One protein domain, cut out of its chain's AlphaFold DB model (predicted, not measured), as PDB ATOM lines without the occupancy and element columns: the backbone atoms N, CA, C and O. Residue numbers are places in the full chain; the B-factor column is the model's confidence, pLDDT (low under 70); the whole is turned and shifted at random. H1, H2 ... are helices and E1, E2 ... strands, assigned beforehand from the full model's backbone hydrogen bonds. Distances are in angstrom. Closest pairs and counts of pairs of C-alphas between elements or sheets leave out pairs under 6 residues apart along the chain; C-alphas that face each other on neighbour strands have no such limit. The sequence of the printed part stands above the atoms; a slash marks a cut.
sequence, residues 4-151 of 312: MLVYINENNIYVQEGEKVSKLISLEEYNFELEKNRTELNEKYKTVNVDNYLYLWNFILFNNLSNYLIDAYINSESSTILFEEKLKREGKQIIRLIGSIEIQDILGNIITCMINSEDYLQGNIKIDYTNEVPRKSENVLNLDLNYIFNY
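Overview. This is residues 4 to 151 of the 312 residues of an uncharacterized protein of Peptoniphilus indolicus (UniProt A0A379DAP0). A strongly twisted sheet of six strands is covered on one face by two helices, H2 and H4, which cross each other. H1 and the long H2 meet near one end as a V that reaches beyond the sheet, and its tip, residues 43 to 48, sticks out. The 148 printed residues hold six named helices and six named strands, in the order E1 E2 E3 H1 H2 E4 H3 H4 H5 E5 E6 H6; the mixed sheet runs E5 E4 E1 E2 E3 E6, and the class is mixed, helices and strands. The whole is compact, with a radius of gyration of the C-alphas of 15.7 A and spans of 50 by 36 by 29 A.

Along the chain. Find C-alpha 4 at (141.386, 125.982, 172.068), where E1, residues 4 to 9, begins, 15.6 A long. E2 is residues 12 to 17, 16.4 A, and E3 residues 20 to 26, 17.9 A; E4 is 81 to 84 and E5 127 to 130, 10.2 A each, and E6 is 140 to 142, 6.2 A. H1, residues 27 to 44, runs 25.7 A. Look at C-alpha 51, (132.549, 102.558, 196.143): from there H2 runs 36.3 A to residue 75. H3 is residues 85 to 89, 7.4 A; H4 is 103 to 115, 18.7 A; H5 is 118 to 121, 5.0 A. H6, residues 145 to 149, 6.0 A, ends at (135.567, 119.921, 191.971).

Arrangement. E1 E2 E3 form a meander, each strand the antiparallel neighbour of the one before; see N 7 and O 14 at 3.0 A, and N 15 and O 22 at 2.9 A. The parallel pairs show N 82 and O 4 at 2.8 A for E4 and E1, N 130 and O 83 at 2.8 A for E5 and E4, and N 141 and O 21 at 2.9 A for E3 and E6. H2 lies over E1 and E2 at a height over the sheet of 9.6 A. H2 and H4 touch, closest at C-alphas 62 and 110, 5.4 A, at a steep tilt of 64 degrees. H2 touches H1 at C-alphas 54 and 38, 7.1 A, and H6 at C-alphas 61 and 149, 5.1 A. H3 only grazes the sheet with residues 85 to 88; H5 is not on it. Every O i to N i+4 pair is within hydrogen-bond range in H1, H4 and H6; H2 has 19 of 21, H3 0 of 1 but 2 of 2 O i to N i+3 pairs, and H5 is too short for an O i to N i+4 pair.

Size, cuts and confidence. The two C-alphas farthest apart, those of Glu 19 and Thr 47, are 49.9 A apart. The printed part has no cut. The link from H3 to H4, residues 90 to 102, is long. Confidence is low, with pLDDT under 70, at residues 87 to 99.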
ATOM      1  N   MET A   4     140.968 126.495 170.771       95.00
ATOM      2  CA  MET A   4     141.386 125.982 172.068       95.00
ATOM      3  C   MET A   4     141.912 124.565 171.867       95.00
ATOM      4  O   MET A   4     141.185 123.726 171.345       95.00
ATOM      5  N   LEU A   5     143.150 124.288 172.268       94.44
ATOM      6  CA  LEU A   5     143.743 122.955 172.153       94.44
ATOM      7  C   LEU A   5     143.731 122.258 173.515       94.44
ATOM      8  O   LEU A   5     144.313 122.772 174.468       94.44
ATOM      9  N   VAL A   6     143.121 121.078 173.596       94.94
ATOM     10  CA  VAL A   6     143.148 120.204 174.774       94.94
ATOM     11  C   VAL A   6     143.985 118.970 174.453       94.94
ATOM     12  O   VAL A   6     143.713 118.255 173.486       94.94
ATOM     13  N   TYR A   7     145.022 118.723 175.248       93.00
ATOM     14  CA  TYR A   7     146.021 117.701 174.939       93.00
ATOM     15  C   TYR A   7     146.584 117.024 176.186       93.00
ATOM     16  O   TYR A   7     146.582 117.586 177.283       93.00
ATOM     17  N   ILE A   8     147.102 115.814 175.985       92.19
ATOM     18  CA  ILE A   8     147.845 115.051 176.982       92.19
ATOM     19  C   ILE A   8     149.333 115.210 176.704       92.19
ATOM     20  O   ILE A   8     149.812 114.850 175.624       92.19
ATOM     21  N   ASN A   9     150.074 115.659 177.712       91.19
ATOM     22  CA  ASN A   9     151.526 115.551 177.730       91.19
ATOM     23  C   ASN A   9     151.957 114.787 178.986       91.19
ATOM     24  O   ASN A   9     151.624 115.176 180.108       91.19
ATOM     25  N   GLU A  10     152.673 113.681 178.771       89.00
ATOM     26  CA  GLU A  10     152.973 112.674 179.794       89.00
ATOM     27  C   GLU A  10     151.682 112.179 180.474       89.00
ATOM     28  O   GLU A  10     150.848 111.566 179.812       89.00
ATOM     29  N   ASN A  11     151.490 112.478 181.762       92.81
ATOM     30  CA  ASN A  11     150.323 112.086 182.560       92.81
ATOM     31  C   ASN A  11     149.461 113.287 182.983       92.81
ATOM     32  O   ASN A  11     148.815 113.259 184.030       92.81
ATOM     33  N   ASN A  12     149.474 114.355 182.189       94.25
ATOM     34  CA  ASN A  12     148.783 115.604 182.483       94.25
ATOM     35  C   ASN A  12     147.884 116.002 181.314       94.25
ATOM     36  O   ASN A  12     148.290 115.890 180.156       94.25
ATOM     37  N   ILE A  13     146.699 116.521 181.626       94.75
ATOM     38  CA  ILE A  13     145.801 117.151 180.658       94.75
ATOM     39  C   ILE A  13     145.972 118.663 180.754       94.75
ATOM     40  O   ILE A  13     145.879 119.251 181.836       94.75
ATOM     41  N   TYR A  14     146.176 119.292 179.604       95.31
ATOM     42  CA  TYR A  14     146.311 120.733 179.469       95.31
ATOM     43  C   TYR A  14     145.242 121.295 178.544       95.31
ATOM     44  O   TYR A  14     144.784 120.623 177.621       95.31
ATOM     45  N   VAL A  15     144.915 122.564 178.763       95.19
ATOM     46  CA  VAL A  15     144.203 123.414 177.813       95.19
ATOM     47  C   VAL A  15     145.106 124.577 177.414       95.19
ATOM     48  O   VAL A  15     145.728 125.215 178.266       95.19
ATOM     49  N   GLN A  16     145.194 124.847 176.115       93.44
ATOM     50  CA  GLN A  16     145.937 125.969 175.561       93.44
ATOM     51  C   GLN A  16     145.007 126.898 174.775       93.44
ATOM     52  O   GLN A  16     144.371 126.498 173.800       93.44
ATOM     53  N   GLU A  17     144.992 128.164 175.185       90.94
ATOM     54  CA  GLU A  17     144.217 129.266 174.616       90.94
ATOM     55  C   GLU A  17     145.198 130.313 174.065       90.94
ATOM     56  O   GLU A  17     145.677 131.198 174.780       90.94
ATOM     57  N   GLY A  18     145.576 130.187 172.791       84.75
ATOM     58  CA  GLY A  18     146.631 131.025 172.211       84.75
ATOM     59  C   GLY A  18     147.999 130.740 172.844       84.75
ATOM     60  O   GLY A  18     148.593 129.697 172.568       84.75
ATOM     61  N   GLU A  19     148.507 131.676 173.650       85.50
ATOM     62  CA  GLU A  19     149.768 131.543 174.408       85.50
ATOM     63  C   GLU A  19     149.557 131.080 175.857       85.50
ATOM     64  O   GLU A  19     150.496 130.627 176.510       85.50
ATOM     65  N   LYS A  20     148.326 131.167 176.373       90.44
ATOM     66  CA  LYS A  20     148.007 130.768 177.742       90.44
ATOM     67  C   LYS A  20     147.851 129.252 177.804       90.44
ATOM     68  O   LYS A  20     147.026 128.693 177.088       90.44
ATOM     69  N   VAL A  21     148.600 128.601 178.690       94.56
ATOM     70  CA  VAL A  21     148.494 127.160 178.958       94.56
ATOM     71  C   VAL A  21     148.064 126.957 180.403       94.56
ATOM     72  O   VAL A  21     148.671 127.522 181.315       94.56
ATOM     73  N   SER A  22     147.036 126.136 180.613       95.00
ATOM     74  CA  SER A  22     146.589 125.728 181.945       95.00
ATOM     75  C   SER A  22     146.608 124.206 182.066       95.00
ATOM     76  O   SER A  22     146.088 123.511 181.195       95.00
ATOM     77  N   LYS A  23     147.198 123.676 183.139       95.38
ATOM     78  CA  LYS A  23     147.075 122.267 183.522       95.38
ATOM     79  C   LYS A  23     145.714 122.074 184.181       95.38
ATOM     80  O   LYS A  23     145.446 122.705 185.202       95.38
ATOM     81  N   LEU A  24     144.873 121.227 183.591       94.50
ATOM     82  CA  LEU A  24     143.542 120.921 184.114       94.50
ATOM     83  C   LEU A  24     143.614 119.905 185.252       94.50
ATOM     84  O   LEU A  24     142.990 120.096 186.288       94.50
ATOM     85  N   ILE A  25     144.346 118.813 185.026       95.38
ATOM     86  CA  ILE A  25     144.464 117.688 185.956       95.38
ATOM     87  C   ILE A  25     145.647 116.802 185.556       95.38
ATOM     88  O   ILE A  25     145.961 116.665 184.370       95.38
ATOM     89  N   SER A  26     146.286 116.176 186.539       94.75
ATOM     90  CA  SER A  26     147.244 115.087 186.340       94.75
ATOM     91  C   SER A  26     146.727 113.765 186.903       94.75
ATOM     92  O   SER A  26     145.899 113.742 187.814       94.75
ATOM     93  N   LEU A  27     147.240 112.649 186.383       93.31
ATOM     94  CA  LEU A  27     146.904 111.317 186.891       93.31
ATOM     95  C   LEU A  27     147.322 111.138 188.361       93.31
ATOM     96  O   LEU A  27     146.646 110.448 189.119       93.31
ATOM     97  N   GLU A  28     148.427 111.763 188.766       93.44
ATOM     98  CA  GLU A  28     148.903 111.741 190.150       93.44
ATOM     99  C   GLU A  28     147.938 112.485 191.084       93.44
ATOM    100  O   GLU A  28     147.487 111.903 192.070       93.44
ATOM    101  N   GLU A  29     147.556 113.721 190.737       93.56
ATOM    102  CA  GLU A  29     146.583 114.518 191.508       93.56
ATOM    103  C   GLU A  29     145.230 113.810 191.609       93.56
ATOM    104  O   GLU A  29     144.640 113.750 192.686       93.56
ATOM    105  N   TYR A  30     144.762 113.232 190.501       93.06
ATOM    106  CA  TYR A  30     143.530 112.450 190.464       93.06
ATOM    107  C   TYR A  30     143.571 111.271 191.448       93.06
ATOM    108  O   TYR A  30     142.675 111.132 192.279       93.06
ATOM    109  N   ASN A  31     144.611 110.433 191.377       92.25
ATOM    110  CA  ASN A  31     144.720 109.243 192.226       92.25
ATOM    111  C   ASN A  31     144.865 109.615 193.705       92.25
ATOM    112  O   ASN A  31     144.279 108.958 194.565       92.25
ATOM    113  N   PHE A  32     145.625 110.672 193.995       92.88
ATOM    114  CA  PHE A  32     145.803 111.167 195.352       92.88
ATOM    115  C   PHE A  32     144.473 111.626 195.970       92.88
ATOM    116  O   PHE A  32     144.107 111.162 197.052       92.88
ATOM    117  N   GLU A  33     143.717 112.486 195.281       92.44
ATOM    118  CA  GLU A  33     142.444 113.000 195.803       92.44
ATOM    119  C   GLU A  33     141.345 111.925 195.839       92.44
ATOM    120  O   GLU A  33     140.527 111.920 196.759       92.44
ATOM    121  N   LEU A  34     141.358 110.955 194.916       90.75
ATOM    122  CA  LEU A  34     140.436 109.816 194.950       90.75
ATOM    123  C   LEU A  34     140.632 108.955 196.208       90.75
ATOM    124  O   LEU A  34     139.655 108.600 196.871       90.75
ATOM    125  N   GLU A  35     141.877 108.627 196.562       90.75
ATOM    126  CA  GLU A  35     142.173 107.808 197.747       90.75
ATOM    127  C   GLU A  35     141.953 108.570 199.060       90.75
ATOM    128  O   GLU A  35     141.472 108.005 200.050       90.75
ATOM    129  N   LYS A  36     142.214 109.879 199.061       91.69
ATOM    130  CA  LYS A  36     141.842 110.756 200.174       91.69
ATOM    131  C   LYS A  36     140.326 110.766 200.387       91.69
ATOM    132  O   LYS A  36     139.868 110.476 201.491       91.69
ATOM    133  N   ASN A  37     139.547 110.984 199.328       90.75
ATOM    134  CA  ASN A  37     138.085 110.931 199.370       90.75
ATOM    135  C   ASN A  37     137.571 109.556 199.840       90.75
ATOM    136  O   ASN A  37     136.689 109.472 200.696       90.75
ATOM    137  N   ARG A  38     138.163 108.457 199.350       90.50
ATOM    138  CA  ARG A  38     137.856 107.096 199.826       90.50
ATOM    139  C   ARG A  38     138.053 106.973 201.339       90.50
ATOM    140  O   ARG A  38     137.229 106.355 202.014       90.50
ATOM    141  N   THR A  39     139.126 107.544 201.877       91.06
ATOM    142  CA  THR A  39     139.417 107.524 203.318       91.06
ATOM    143  C   THR A  39     138.372 108.316 204.107       91.06
ATOM    144  O   THR A  39     137.765 107.769 205.027       91.06
ATOM    145  N   GLU A  40     138.076 109.551 203.693       90.62
ATOM    146  CA  GLU A  40     137.074 110.418 204.338       90.62
ATOM    147  C   GLU A  40     135.674 109.778 204.355       90.62
ATOM    148  O   GLU A  40     134.968 109.797 205.367       90.62
ATOM    149  N   LEU A  41     135.276 109.139 203.253       89.88
ATOM    150  CA  LEU A  41     133.996 108.441 203.165       89.88
ATOM    151  C   LEU A  41     133.936 107.184 204.038       89.88
ATOM    152  O   LEU A  41     132.887 106.925 204.625       89.88
ATOM    153  N   ASN A  42     135.026 106.418 204.154       88.62
ATOM    154  CA  ASN A  42     135.089 105.264 205.062       88.62
ATOM    155  C   ASN A  42     134.916 105.694 206.527       88.62
ATOM    156  O   ASN A  42     134.251 105.006 207.306       88.62
ATOM    157  N   GLU A  43     135.481 106.842 206.906       88.56
ATOM    158  CA  GLU A  43     135.326 107.398 208.252       88.56
ATOM    159  C   GLU A  43     133.893 107.883 208.513       88.56
ATOM    160  O   GLU A  43     133.327 107.598 209.576       88.56
ATOM    161  N   LYS A  44     133.289 108.567 207.530       87.06
ATOM    162  CA  LYS A  44     131.924 109.109 207.606       87.06
ATOM    163  C   LYS A  44     130.852 108.013 207.571       87.06
ATOM    164  O   LYS A  44     129.891 108.070 208.335       87.06
ATOM    165  N   TYR A  45     131.021 106.999 206.721       84.19
ATOM    166  CA  TYR A  45     130.029 105.958 206.434       84.19
ATOM    167  C   TYR A  45     130.558 104.556 206.768       84.19
ATOM    168  O   TYR A  45     130.643 103.682 205.908       84.19
ATOM    169  N   LYS A  46     130.862 104.319 208.050       75.94
ATOM    170  CA  LYS A  46     131.483 103.085 208.587       75.94
ATOM    171  C   LYS A  46     130.850 101.749 208.159       75.94
ATOM    172  O   LYS A  46     131.490 100.711 208.292       75.94
ATOM    173  N   THR A  47     129.591 101.743 207.727       74.38
ATOM    174  CA  THR A  47     128.810 100.532 207.414       74.38
ATOM    175  C   THR A  47     128.350 100.447 205.958       74.38
ATOM    176  O   THR A  47     127.642  99.504 205.605       74.38
ATOM    177  N   VAL A  48     128.723 101.407 205.106       77.69
ATOM    178  CA  VAL A  48     128.264 101.480 203.711       77.69
ATOM    179  C   VAL A  48     129.419 101.156 202.770       77.69
ATOM    180  O   VAL A  48     130.561 101.522 203.029       77.69
ATOM    181  N   ASN A  49     129.126 100.485 201.653       78.50
ATOM    182  CA  ASN A  49     130.112 100.313 200.593       78.50
ATOM    183  C   ASN A  49     130.462 101.680 199.981       78.50
ATOM    184  O   ASN A  49     129.654 102.272 199.265       78.50
ATOM    185  N   VAL A  50     131.671 102.161 200.268       80.94
ATOM    186  CA  VAL A  50     132.176 103.476 199.860       80.94
ATOM    187  C   VAL A  50     132.325 103.623 198.346       80.94
ATOM    188  O   VAL A  50     132.201 104.732 197.827       80.94
ATOM    189  N   ASP A  51     132.487 102.521 197.609       77.81
ATOM    190  CA  ASP A  51     132.549 102.558 196.143       77.81
ATOM    191  C   ASP A  51     131.253 103.114 195.523       77.81
ATOM    192  O   ASP A  51     131.293 103.732 194.458       77.81
ATOM    193  N   ASN A  52     130.121 103.006 196.236       76.25
ATOM    194  CA  ASN A  52     128.852 103.622 195.843       76.25
ATOM    195  C   ASN A  52     128.870 105.157 195.916       76.25
ATOM    196  O   ASN A  52     127.919 105.780 195.474       76.25
ATOM    197  N   TYR A  53     129.901 105.789 196.473       83.19
ATOM    198  CA  TYR A  53     130.040 107.250 196.498       83.19
ATOM    199  C   TYR A  53     131.195 107.737 195.618       83.19
ATOM    200  O   TYR A  53     131.177 108.868 195.139       83.19
ATOM    201  N   LEU A  54     132.169 106.875 195.320       86.75
ATOM    202  CA  LEU A  54     133.290 107.230 194.446       86.75
ATOM    203  C   LEU A  54     132.862 107.470 192.999       86.75
ATOM    204  O   LEU A  54     133.408 108.354 192.341       86.75
ATOM    205  N   TYR A  55     131.850 106.743 192.513       86.06
ATOM    206  CA  TYR A  55     131.287 107.015 191.188       86.06
ATOM    207  C   TYR A  55     130.749 108.454 191.097       86.06
ATOM    208  O   TYR A  55     130.913 109.114 190.072       86.06
ATOM    209  N   LEU A  56     130.134 108.938 192.182       88.94
ATOM    210  CA  LEU A  56     129.540 110.266 192.270       88.94
ATOM    211  C   LEU A  56     130.624 111.345 192.299       88.94
ATOM    212  O   LEU A  56     130.483 112.366 191.634       88.94
ATOM    213  N   TRP A  57     131.731 111.099 193.001       91.56
ATOM    214  CA  TRP A  57     132.895 111.985 192.966       91.56
ATOM    215  C   TRP A  57     133.459 112.129 191.548       91.56
ATOM    216  O   TRP A  57     133.653 113.245 191.071       91.56
ATOM    217  N   ASN A  58     133.645 111.006 190.846       90.19
ATOM    218  CA  ASN A  58     134.113 111.007 189.460       90.19
ATOM    219  C   ASN A  58     133.146 111.742 188.532       90.19
ATOM    220  O   ASN A  58     133.573 112.548 187.705       90.19
ATOM    221  N   PHE A  59     131.845 111.511 188.705       89.44
ATOM    222  CA  PHE A  59     130.816 112.235 187.974       89.44
ATOM    223  C   PHE A  59     130.936 113.751 188.185       89.44
ATOM    224  O   PHE A  59     131.027 114.485 187.204       89.44
ATOM    225  N   ILE A  60     131.000 114.220 189.438       92.94
ATOM    226  CA  ILE A  60     131.139 115.649 189.763       92.94
ATOM    227  C   ILE A  60     132.392 116.225 189.102       92.94
ATOM    228  O   ILE A  60     132.310 117.254 188.432       92.94
ATOM    229  N   LEU A  61     133.535 115.551 189.250       93.88
ATOM    230  CA  LEU A  61     134.812 116.038 188.741       93.88
ATOM    231  C   LEU A  61     134.806 116.200 187.216       93.88
ATOM    232  O   LEU A  61     135.120 117.279 186.712       93.88
ATOM    233  N   PHE A  62     134.437 115.155 186.469       91.75
ATOM    234  CA  PHE A  62     134.459 115.204 185.002       91.75
ATOM    235  C   PHE A  62     133.395 116.150 184.447       91.75
ATOM    236  O   PHE A  62     133.652 116.882 183.487       91.75
ATOM    237  N   ASN A  63     132.224 116.195 185.081       92.12
ATOM    238  CA  ASN A  63     131.161 117.108 184.698       92.12
ATOM    239  C   ASN A  63     131.572 118.575 184.926       92.12
ATOM    240  O   ASN A  63     131.343 119.431 184.071       92.12
ATOM    241  N   ASN A  64     132.259 118.873 186.029       95.38
ATOM    242  CA  ASN A  64     132.752 120.217 186.316       95.38
ATOM    243  C   ASN A  64     133.949 120.626 185.444       95.38
ATOM    244  O   ASN A  64     133.985 121.767 184.987       95.38
ATOM    245  N   LEU A  65     134.873 119.710 185.130       95.25
ATOM    246  CA  LEU A  65     135.928 119.940 184.129       95.25
ATOM    247  C   LEU A  65     135.341 120.292 182.758       95.25
ATOM    248  O   LEU A  65     135.816 121.206 182.087       95.25
ATOM    249  N   SER A  66     134.286 119.585 182.363       94.69
ATOM    250  CA  SER A  66     133.596 119.815 181.092       94.69
ATOM    251  C   SER A  66     132.916 121.181 181.065       94.69
ATOM    252  O   SER A  66     133.106 121.943 180.122       94.69
ATOM    253  N   ASN A  67     132.189 121.528 182.130       95.19
ATOM    254  CA  ASN A  67     131.599 122.857 182.284       95.19
ATOM    255  C   ASN A  67     132.661 123.971 182.268       95.19
ATOM    256  O   ASN A  67     132.458 124.995 181.622       95.19
ATOM    257  N   TYR A  68     133.806 123.761 182.925       95.88
ATOM    258  CA  TYR A  68     134.927 124.702 182.899       95.88
ATOM    259  C   TYR A  68     135.447 124.937 181.477       95.88
ATOM    260  O   TYR A  68     135.663 126.081 181.083       95.88
ATOM    261  N   LEU A  69     135.625 123.870 180.692       95.62
ATOM    262  CA  LEU A  69     136.080 123.973 179.303       95.62
ATOM    263  C   LEU A  69     135.062 124.675 178.400       95.62
ATOM    264  O   LEU A  69     135.460 125.457 177.538       95.62
ATOM    265  N   ILE A  70     133.764 124.439 178.610       94.81
ATOM    266  CA  ILE A  70     132.691 125.139 177.889       94.81
ATOM    267  C   ILE A  70     132.745 126.640 178.186       94.81
ATOM    268  O   ILE A  70     132.789 127.447 177.258       94.81
ATOM    269  N   ASP A  71     132.827 127.026 179.460       94.81
ATOM    270  CA  ASP A  71     132.935 128.435 179.840       94.81
ATOM    271  C   ASP A  71     134.226 129.065 179.307       94.81
ATOM    272  O   ASP A  71     134.210 130.192 178.817       94.81
ATOM    273  N   ALA A  72     135.352 128.351 179.356       94.00
ATOM    274  CA  ALA A  72     136.611 128.816 178.785       94.00
ATOM    275  C   ALA A  72     136.493 129.047 177.265       94.00
ATOM    276  O   ALA A  72     136.942 130.075 176.757       94.00
ATOM    277  N   TYR A  73     135.827 128.145 176.536       94.19
ATOM    278  CA  TYR A  73     135.576 128.287 175.099       94.19
ATOM    279  C   TYR A  73     134.729 129.524 174.790       94.19
ATOM    280  O   TYR A  73     135.086 130.301 173.902       94.19
ATOM    281  N   ILE A  74     133.653 129.736 175.556       92.00
ATOM    282  CA  ILE A  74     132.763 130.891 175.402       92.00
ATOM    283  C   ILE A  74     133.525 132.188 175.712       92.00
ATOM    284  O   ILE A  74     133.523 133.111 174.900       92.00
ATOM    285  N   ASN A  75     134.232 132.246 176.844       91.62
ATOM    286  CA  ASN A  75     134.946 133.444 177.300       91.62
ATOM    287  C   ASN A  75     136.117 133.835 176.386       91.62
ATOM    288  O   ASN A  75     136.452 135.013 176.285       91.62
ATOM    289  N   SER A  76     136.769 132.855 175.757       89.88
ATOM    290  CA  SER A  76     137.873 133.091 174.819       89.88
ATOM    291  C   SER A  76     137.406 133.376 173.388       89.88
ATOM    292  O   SER A  76     138.249 133.617 172.520       89.88
ATOM    293  N   GLU A  77     136.092 133.333 173.132       89.00
ATOM    294  CA  GLU A  77     135.499 133.409 171.790       89.00
ATOM    295  C   GLU A  77     136.194 132.443 170.810       89.00
ATOM    296  O   GLU A  77     136.518 132.773 169.660       89.00
ATOM    297  N   SER A  78     136.505 131.244 171.307       90.25
ATOM    298  CA  SER A  78     137.192 130.220 170.529       90.25
ATOM    299  C   SER A  78     136.295 129.714 169.406       90.25
ATOM    300  O   SER A  78     135.080 129.621 169.544       90.25
ATOM    301  N   SER A  79     136.897 129.371 168.266       91.81
ATOM    302  CA  SER A  79     136.117 128.900 167.117       91.81
ATOM    303  C   SER A  79     135.789 127.408 167.191       91.81
ATOM    304  O   SER A  79     134.757 126.973 166.685       91.81
ATOM    305  N   THR A  80     136.692 126.617 167.778       94.00
ATOM    306  CA  THR A  80     136.588 125.163 167.956       94.00
ATOM    307  C   THR A  80     137.457 124.742 169.144       94.00
ATOM    308  O   THR A  80     138.533 125.310 169.361       94.00
ATOM    309  N   ILE A  81     136.998 123.742 169.896       94.88
ATOM    310  CA  ILE A  81     137.798 122.993 170.869       94.88
ATOM    311  C   ILE A  81     138.399 121.796 170.139       94.88
ATOM    312  O   ILE A  81     137.683 120.919 169.656       94.88
ATOM    313  N   LEU A  82     139.720 121.786 170.027       94.06
ATOM    314  CA  LEU A  82     140.478 120.749 169.355       94.06
ATOM    315  C   LEU A  82     141.055 119.777 170.379       94.06
ATOM    316  O   LEU A  82     141.778 120.187 171.286       94.06
ATOM    317  N   PHE A  83     140.781 118.491 170.198       91.75
ATOM    318  CA  PHE A  83     141.404 117.408 170.956       91.75
ATOM    319  C   PHE A  83     142.465 116.702 170.107       91.75
ATOM    320  O   PHE A  83     142.375 116.670 168.881       91.75
ATOM    321  N   GLU A  84     143.473 116.095 170.726       82.88
ATOM    322  CA  GLU A  84     144.485 115.337 169.977       82.88
ATOM    323  C   GLU A  84     143.882 114.138 169.216       82.88
ATOM    324  O   GLU A  84     143.134 113.332 169.775       82.88
ATOM    325  N   GLU A  85     144.266 113.948 167.948       78.31
ATOM    326  CA  GLU A  85     143.707 112.906 167.067       78.31
ATOM    327  C   GLU A  85     143.937 111.480 167.589       78.31
ATOM    328  O   GLU A  85     143.133 110.582 167.327       78.31
ATOM    329  N   LYS A  86     144.988 111.264 168.390       71.19
ATOM    330  CA  LYS A  86     145.263 109.967 169.032       71.19
ATOM    331  C   LYS A  86     144.073 109.451 169.861       71.19
ATOM    332  O   LYS A  86     143.851 108.246 169.901       71.19
ATOM    333  N   LEU A  87     143.241 110.354 170.390       69.19
ATOM    334  CA  LEU A  87     142.049 110.050 171.193       69.19
ATOM    335  C   LEU A  87     140.869 109.532 170.353       69.19
ATOM    336  O   LEU A  87     140.030 108.784 170.848       69.19
ATOM    337  N   LYS A  88     140.812 109.872 169.058       67.31
ATOM    338  CA  LYS A  88     139.768 109.396 168.131       67.31
ATOM    339  C   LYS A  88     139.875 107.890 167.865       67.31
ATOM    340  O   LYS A  88     138.884 107.247 167.527       67.31
ATOM    341  N   ARG A  89     141.082 107.323 167.986       51.47
ATOM    342  CA  ARG A  89     141.387 105.930 167.613       51.47
ATOM    343  C   ARG A  89     141.067 104.910 168.704       51.47
ATOM    344  O   ARG A  89     140.980 103.727 168.395       51.47
ATOM    345  N   GLU A  90     140.866 105.345 169.945       54.59
ATOM    346  CA  GLU A  90     140.693 104.436 171.087       54.59
ATOM    347  C   GLU A  90     139.256 103.917 171.258       54.59
ATOM    348  O   GLU A  90     139.047 102.964 172.001       54.59
ATOM    349  N   GLY A  91     138.265 104.476 170.548       49.19
ATOM    350  CA  GLY A  91     136.908 103.916 170.423       49.19
ATOM    351  C   GLY A  91     136.105 103.766 171.727       49.19
ATOM    352  O   GLY A  91     134.966 103.305 171.694       49.19
ATOM    353  N   LYS A  92     136.664 104.154 172.876       45.09
ATOM    354  CA  LYS A  92     136.039 104.060 174.194       45.09
ATOM    355  C   LYS A  92     135.317 105.362 174.526       45.09
ATOM    356  O   LYS A  92     135.831 106.209 175.241       45.09
ATOM    357  N   GLN A  93     134.091 105.496 174.040       50.97
ATOM    358  CA  GLN A  93     133.106 106.397 174.652       50.97
ATOM    359  C   GLN A  93     132.332 105.637 175.741       50.97
ATOM    360  O   GLN A  93     131.108 105.565 175.716       50.97
ATOM    361  N   ILE A  94     133.045 104.978 176.660       52.84
ATOM    362  CA  ILE A  94     132.437 104.342 177.834       52.84
ATOM    363  C   ILE A  94     132.892 105.157 179.031       52.84
ATOM    364  O   ILE A  94     134.090 105.211 179.302       52.84
ATOM    365  N   ILE A  95     131.946 105.778 179.737       58.38
ATOM    366  CA  ILE A  95     132.263 106.528 180.949       58.38
ATOM    367  C   ILE A  95     132.808 105.543 181.986       58.38
ATOM    368  O   ILE A  95     132.074 104.699 182.508       58.38
ATOM    369  N   ARG A  96     134.103 105.633 182.294       64.19
ATOM    370  CA  ARG A  96     134.716 104.817 183.344       64.19
ATOM    371  C   ARG A  96     134.691 105.610 184.642       64.19
ATOM    372  O   ARG A  96     135.513 106.496 184.841       64.19
ATOM    373  N   LEU A  97     133.718 105.302 185.501       62.38
ATOM    374  CA  LEU A  97     133.516 105.980 186.790       62.38
ATOM    375  C   LEU A  97     134.120 105.227 187.985       62.38
ATOM    376  O   LEU A  97     134.094 105.752 189.094       62.38
ATOM    377  N   ILE A  98     134.619 103.999 187.798       60.53
ATOM    378  CA  ILE A  98     135.193 103.164 188.870       60.53
ATOM    379  C   ILE A  98     136.348 102.307 188.313       60.53
ATOM    380  O   ILE A  98     136.329 101.880 187.154       60.53
ATOM    381  N   GLY A  99     137.341 102.026 189.163       64.69
ATOM    382  CA  GLY A  99     138.508 101.186 188.875       64.69
ATOM    383  C   GLY A  99     139.772 101.989 188.559       64.69
ATOM    384  O   GLY A  99     139.775 103.214 188.642       64.69
ATOM    385  N   SER A 100     140.859 101.299 188.201       72.12
ATOM    386  CA  SER A 100     142.101 101.949 187.759       72.12
ATOM    387  C   SER A 100     141.859 102.714 186.452       72.12
ATOM    388  O   SER A 100     141.493 102.093 185.452       72.12
ATOM    389  N   ILE A 101     142.057 104.028 186.467       81.88
ATOM    390  CA  ILE A 101     141.817 104.940 185.341       81.88
ATOM    391  C   ILE A 101     143.161 105.422 184.790       81.88
ATOM    392  O   ILE A 101     144.079 105.711 185.557       81.88
ATOM    393  N   GLU A 102     143.283 105.481 183.466       87.62
ATOM    394  CA  GLU A 102     144.435 106.072 182.771       87.62
ATOM    395  C   GLU A 102     144.152 107.539 182.401       87.62
ATOM    396  O   GLU A 102     143.005 107.988 182.405       87.62
ATOM    397  N   ILE A 103     145.182 108.320 182.056       88.75
ATOM    398  CA  ILE A 103     144.991 109.742 181.711       88.75
ATOM    399  C   ILE A 103     144.114 109.925 180.455       88.75
ATOM    400  O   ILE A 103     143.363 110.895 180.348       88.75
ATOM    401  N   GLN A 104     144.143 108.959 179.534       86.81
ATOM    402  CA  GLN A 104     143.269 108.887 178.364       86.81
ATOM    403  C   GLN A 104     141.808 108.650 178.758       86.81
ATOM    404  O   GLN A 104     140.926 109.299 178.201       86.81
ATOM    405  N   ASP A 105     141.552 107.785 179.748       85.56
ATOM    406  CA  ASP A 105     140.202 107.533 180.268       85.56
ATOM    407  C   ASP A 105     139.619 108.829 180.880       85.56
ATOM    408  O   ASP A 105     138.457 109.159 180.637       85.56
ATOM    409  N   ILE A 106     140.432 109.614 181.608       88.44
ATOM    410  CA  ILE A 106     140.024 110.925 182.156       88.44
ATOM    411  C   ILE A 106     139.599 111.872 181.029       88.44
ATOM    412  O   ILE A 106     138.511 112.447 181.079       88.44
ATOM    413  N   LEU A 107     140.435 112.030 179.998       89.50
ATOM    414  CA  LEU A 107     140.116 112.925 178.886       89.50
ATOM    415  C   LEU A 107     138.908 112.430 178.076       89.50
ATOM    416  O   LEU A 107     138.074 113.235 177.665       89.50
ATOM    417  N   GLY A 108     138.765 111.114 177.899       86.12
ATOM    418  CA  GLY A 108     137.600 110.496 177.265       86.12
ATOM    419  C   GLY A 108     136.295 110.778 178.016       86.12
ATOM    420  O   GLY A 108     135.287 111.118 177.389       86.12
ATOM    421  N   ASN A 109     136.317 110.723 179.353       87.00
ATOM    422  CA  ASN A 109     135.172 111.090 180.190       87.00
ATOM    423  C   ASN A 109     134.799 112.573 180.020       87.00
ATOM    424  O   ASN A 109     133.624 112.881 179.831       87.00
ATOM    425  N   ILE A 110     135.787 113.479 180.011       90.06
ATOM    426  CA  ILE A 110     135.570 114.919 179.776       90.06
ATOM    427  C   ILE A 110     134.921 115.151 178.405       90.06
ATOM    428  O   ILE A 110     133.883 115.801 178.315       90.06
ATOM    429  N   ILE A 111     135.474 114.571 177.333       88.81
ATOM    430  CA  ILE A 111     134.906 114.694 175.979       88.81
ATOM    431  C   ILE A 111     133.463 114.176 175.957       88.81
ATOM    432  O   ILE A 111     132.587 114.840 175.406       88.81
ATOM    433  N   THR A 112     133.208 113.020 176.577       86.00
ATOM    434  CA  THR A 112     131.871 112.409 176.630       86.00
ATOM    435  C   THR A 112     130.866 113.316 177.336       86.00
ATOM    436  O   THR A 112     129.758 113.511 176.845       86.00
ATOM    437  N   CYS A 113     131.240 113.920 178.462       88.19
ATOM    438  CA  CYS A 113     130.406 114.908 179.137       88.19
ATOM    439  C   CYS A 113     130.145 116.128 178.232       88.19
ATOM    440  O   CYS A 113     128.998 116.547 178.083       88.19
ATOM    441  N   MET A 114     131.174 116.656 177.563       90.25
ATOM    442  CA  MET A 114     131.045 117.827 176.689       90.25
ATOM    443  C   MET A 114     130.135 117.596 175.477       90.25
ATOM    444  O   MET A 114     129.294 118.446 175.197       90.25
ATOM    445  N   ILE A 115     130.246 116.463 174.774       87.62
ATOM    446  CA  ILE A 115     129.384 116.173 173.608       87.62
ATOM    447  C   ILE A 115     127.912 115.963 173.993       87.62
ATOM    448  O   ILE A 115     127.032 116.089 173.148       87.62
ATOM    449  N   ASN A 116     127.630 115.669 175.264       85.38
ATOM    450  CA  ASN A 116     126.269 115.548 175.783       85.38
ATOM    451  C   ASN A 116     125.761 116.828 176.466       85.38
ATOM    452  O   ASN A 116     124.658 116.854 177.021       85.38
ATOM    453  N   SER A 117     126.549 117.903 176.436       88.19
ATOM    454  CA  SER A 117     126.097 119.209 176.903       88.19
ATOM    455  C   SER A 117     125.032 119.791 175.975       88.19
ATOM    456  O   SER A 117     125.057 119.584 174.759       88.19
ATOM    457  N   GLU A 118     124.109 120.574 176.536       86.00
ATOM    458  CA  GLU A 118     123.133 121.318 175.730       86.00
ATOM    459  C   GLU A 118     123.825 122.281 174.761       86.00
ATOM    460  O   GLU A 118     123.398 122.404 173.616       86.00
ATOM    461  N   ASP A 119     124.938 122.883 175.182       88.69
ATOM    462  CA  ASP A 119     125.742 123.780 174.358       88.69
ATOM    463  C   ASP A 119     126.296 123.085 173.102       88.69
ATOM    464  O   ASP A 119     126.309 123.678 172.023       88.69
ATOM    465  N   TYR A 120     126.705 121.814 173.196       89.62
ATOM    466  CA  TYR A 120     127.113 121.036 172.020       89.62
ATOM    467  C   TYR A 120     125.916 120.659 171.152       89.62
ATOM    468  O   TYR A 120     125.936 120.865 169.939       89.62
ATOM    469  N   LEU A 121     124.852 120.142 171.772       88.69
ATOM    470  CA  LEU A 121     123.663 119.664 171.065       88.69
ATOM    471  C   LEU A 121     122.926 120.782 170.311       88.69
ATOM    472  O   LEU A 121     122.308 120.521 169.280       88.69
ATOM    473  N   GLN A 122     123.014 122.024 170.790       88.62
ATOM    474  CA  GLN A 122     122.475 123.213 170.122       88.62
ATOM    475  C   GLN A 122     123.441 123.823 169.090       88.62
ATOM    476  O   GLN A 122     123.058 124.734 168.358       88.62
ATOM    477  N   GLY A 123     124.677 123.323 169.002       88.94
ATOM    478  CA  GLY A 123     125.704 123.834 168.093       88.94
ATOM    479  C   GLY A 123     126.390 125.122 168.562       88.94
ATOM    480  O   GLY A 123     127.048 125.779 167.751       88.94
ATOM    481  N   ASN A 124     126.263 125.481 169.845       90.31
ATOM    482  CA  ASN A 124     126.927 126.643 170.445       90.31
ATOM    483  C   ASN A 124     128.432 126.397 170.629       90.31
ATOM    484  O   ASN A 124     129.231 127.329 170.513       90.31
ATOM    485  N   ILE A 125     128.833 125.142 170.861       93.12
ATOM    486  CA  ILE A 125     130.241 124.732 170.879       93.12
ATOM    487  C   ILE A 125     130.556 123.784 169.722       93.12
ATOM    488  O   ILE A 125     129.742 122.948 169.330       93.12
ATOM    489  N   LYS A 126     131.774 123.900 169.189       93.44
ATOM    490  CA  LYS A 126     132.307 122.999 168.161       93.44
ATOM    491  C   LYS A 126     133.487 122.225 168.718       93.44
ATOM    492  O   LYS A 126     134.387 122.815 169.308       93.44
ATOM    493  N   ILE A 127     133.479 120.916 168.494       92.12
ATOM    494  CA  ILE A 127     134.534 119.993 168.913       92.12
ATOM    495  C   ILE A 127     135.070 119.282 167.672       92.12
ATOM    496  O   ILE A 127     134.279 118.773 166.878       92.12
ATOM    497  N   ASP A 128     136.392 119.232 167.521       92.00
ATOM    498  CA  ASP A 128     137.064 118.466 166.466       92.00
ATOM    499  C   ASP A 128     138.377 117.849 166.983       92.00
ATOM    500  O   ASP A 128     138.801 118.096 168.114       92.00
ATOM    501  N   TYR A 129     139.017 117.025 166.157       90.81
ATOM    502  CA  TYR A 129     140.285 116.371 166.453       90.81
ATOM    503  C   TYR A 129     141.405 116.889 165.548       90.81
ATOM    504  O   TYR A 129     141.196 117.131 164.362       90.81
ATOM    505  N   THR A 130     142.615 117.019 166.091       91.00
ATOM    506  CA  THR A 130     143.759 117.604 165.382       91.00
ATOM    507  C   THR A 130     145.085 116.897 165.673       91.00
ATOM    508  O   THR A 130     145.265 116.282 166.723       91.00
ATOM    509  N   ASN A 131     146.043 117.039 164.751       88.19
ATOM    510  CA  ASN A 131     147.460 116.706 164.961       88.19
ATOM    511  C   ASN A 131     148.307 117.947 165.294       88.19
ATOM    512  O   ASN A 131     149.535 117.900 165.198       88.19
ATOM    513  N   GLU A 132     147.674 119.081 165.611       87.50
ATOM    514  CA  GLU A 132     148.389 120.281 166.038       87.50
ATOM    515  C   GLU A 132     149.270 119.992 167.258       87.50
ATOM    516  O   GLU A 132     148.838 119.402 168.247       87.50
ATOM    517  N   VAL A 133     150.525 120.430 167.175       85.44
ATOM    518  CA  VAL A 133     151.480 120.304 168.274       85.44
ATOM    519  C   VAL A 133     151.278 121.483 169.231       85.44
ATOM    520  O   VAL A 133     151.274 122.631 168.767       85.44
ATOM    521  N   PRO A 134     151.155 121.240 170.550       88.12
ATOM    522  CA  PRO A 134     151.069 122.301 171.545       88.12
ATOM    523  C   PRO A 134     152.231 123.286 171.433       88.12
ATOM    524  O   PRO A 134     153.375 122.908 171.155       88.12
ATOM    525  N   ARG A 135     151.957 124.571 171.671       85.56
ATOM    526  CA  ARG A 135     153.023 125.576 171.684       85.56
ATOM    527  C   ARG A 135     153.755 125.472 173.013       85.56
ATOM    528  O   ARG A 135     153.154 125.224 174.054       85.56
ATOM    529  N   LYS A 136     155.068 125.694 172.988       82.00
ATOM    530  CA  LYS A 136     155.822 125.824 174.234       82.00
ATOM    531  C   LYS A 136     155.332 127.068 174.969       82.00
ATOM    532  O   LYS A 136     155.335 128.149 174.389       82.00
ATOM    533  N   SER A 137     154.950 126.897 176.228       83.31
ATOM    534  CA  SER A 137     154.710 127.997 177.156       83.31
ATOM    535  C   SER A 137     155.714 127.910 178.294       83.31
ATOM    536  O   SER A 137     155.946 126.828 178.835       83.31
ATOM    537  N   GLU A 138     156.303 129.046 178.653       78.50
ATOM    538  CA  GLU A 138     157.174 129.167 179.827       78.50
ATOM    539  C   GLU A 138     156.360 129.264 181.127       78.50
ATOM    540  O   GLU A 138     156.861 128.914 182.192       78.50
ATOM    541  N   ASN A 139     155.090 129.677 181.032       86.06
ATOM    542  CA  ASN A 139     154.186 129.835 182.165       86.06
ATOM    543  C   ASN A 139     152.967 128.925 181.999       86.06
ATOM    544  O   ASN A 139     152.099 129.160 181.153       86.06
ATOM    545  N   VAL A 140     152.899 127.887 182.830       90.50
ATOM    546  CA  VAL A 140     151.749 126.984 182.919       90.50
ATOM    547  C   VAL A 140     150.978 127.301 184.192       90.50
ATOM    548  O   VAL A 140     151.514 127.195 185.295       90.50
ATOM    549  N   LEU A 141     149.710 127.684 184.044       92.75
ATOM    550  CA  LEU A 141     148.800 127.861 185.170       92.75
ATOM    551  C   LEU A 141     148.339 126.483 185.656       92.75
ATOM    552  O   LEU A 141     147.702 125.752 184.905       92.75
ATOM    553  N   ASN A 142     148.612 126.125 186.905       92.31
ATOM    554  CA  ASN A 142     148.046 124.911 187.491       92.31
ATOM    555  C   ASN A 142     146.685 125.232 188.108       92.31
ATOM    556  O   ASN A 142     146.609 126.045 189.030       92.31
ATOM    557  N   LEU A 143     145.623 124.615 187.591       93.50
ATOM    558  CA  LEU A 143     144.307 124.693 188.214       93.50
ATOM    559  C   LEU A 143     144.259 123.735 189.403       93.50
ATOM    560  O   LEU A 143     144.668 122.583 189.299       93.50
ATOM    561  N   ASP A 144     143.764 124.230 190.533       91.38
ATOM    562  CA  ASP A 144     143.545 123.417 191.725       91.38
ATOM    563  C   ASP A 144     142.374 122.447 191.491       91.38
ATOM    564  O   ASP A 144     141.289 122.857 191.066       91.38
ATOM    565  N   LEU A 145     142.573 121.159 191.787       92.06
ATOM    566  CA  LEU A 145     141.529 120.148 191.626       92.06
ATOM    567  C   LEU A 145     140.329 120.445 192.524       92.06
ATOM    568  O   LEU A 145     139.196 120.218 192.113       92.06
ATOM    569  N   ASN A 146     140.550 121.007 193.715       92.31
ATOM    570  CA  ASN A 146     139.455 121.383 194.605       92.31
ATOM    571  C   ASN A 146     138.637 122.557 194.036       92.31
ATOM    572  O   ASN A 146     137.409 122.565 194.144       92.31
ATOM    573  N   TYR A 147     139.288 123.515 193.368       94.31
ATOM    574  CA  TYR A 147     138.589 124.560 192.614       94.31
ATOM    575  C   TYR A 147     137.712 123.959 191.508       94.31
ATOM    576  O   TYR A 147     136.543 124.323 191.385       94.31
ATOM    577  N   ILE A 148     138.253 123.014 190.736       95.44
ATOM    578  CA  ILE A 148     137.515 122.321 189.676       95.44
ATOM    579  C   ILE A 148     136.362 121.490 190.255       95.44
ATOM    580  O   ILE A 148     135.244 121.551 189.752       95.44
ATOM    581  N   PHE A 149     136.589 120.751 191.336       95.25
ATOM    582  CA  PHE A 149     135.567 119.921 191.971       95.25
ATOM    583  C   PHE A 149     134.374 120.747 192.469       95.25
ATOM    584  O   PHE A 149     133.240 120.286 192.397       95.25
ATOM    585  N   ASN A 150     134.604 121.996 192.881       94.81
ATOM    586  CA  ASN A 150     133.563 122.939 193.305       94.81
ATOM    587  C   ASN A 150     133.158 123.938 192.204       94.81
ATOM    588  O   ASN A 150     132.507 124.952 192.484       94.81
ATOM    589  N   TYR A 151     133.552 123.698 190.953       96.12
ATOM    590  CA  TYR A 151     133.313 124.642 189.872       96.12
ATOM    591  C   TYR A 151     131.817 124.823 189.608       96.12
ATOM    592  O   TYR A 151     131.078 123.871 189.375       96.12
TER     593      TYR A 151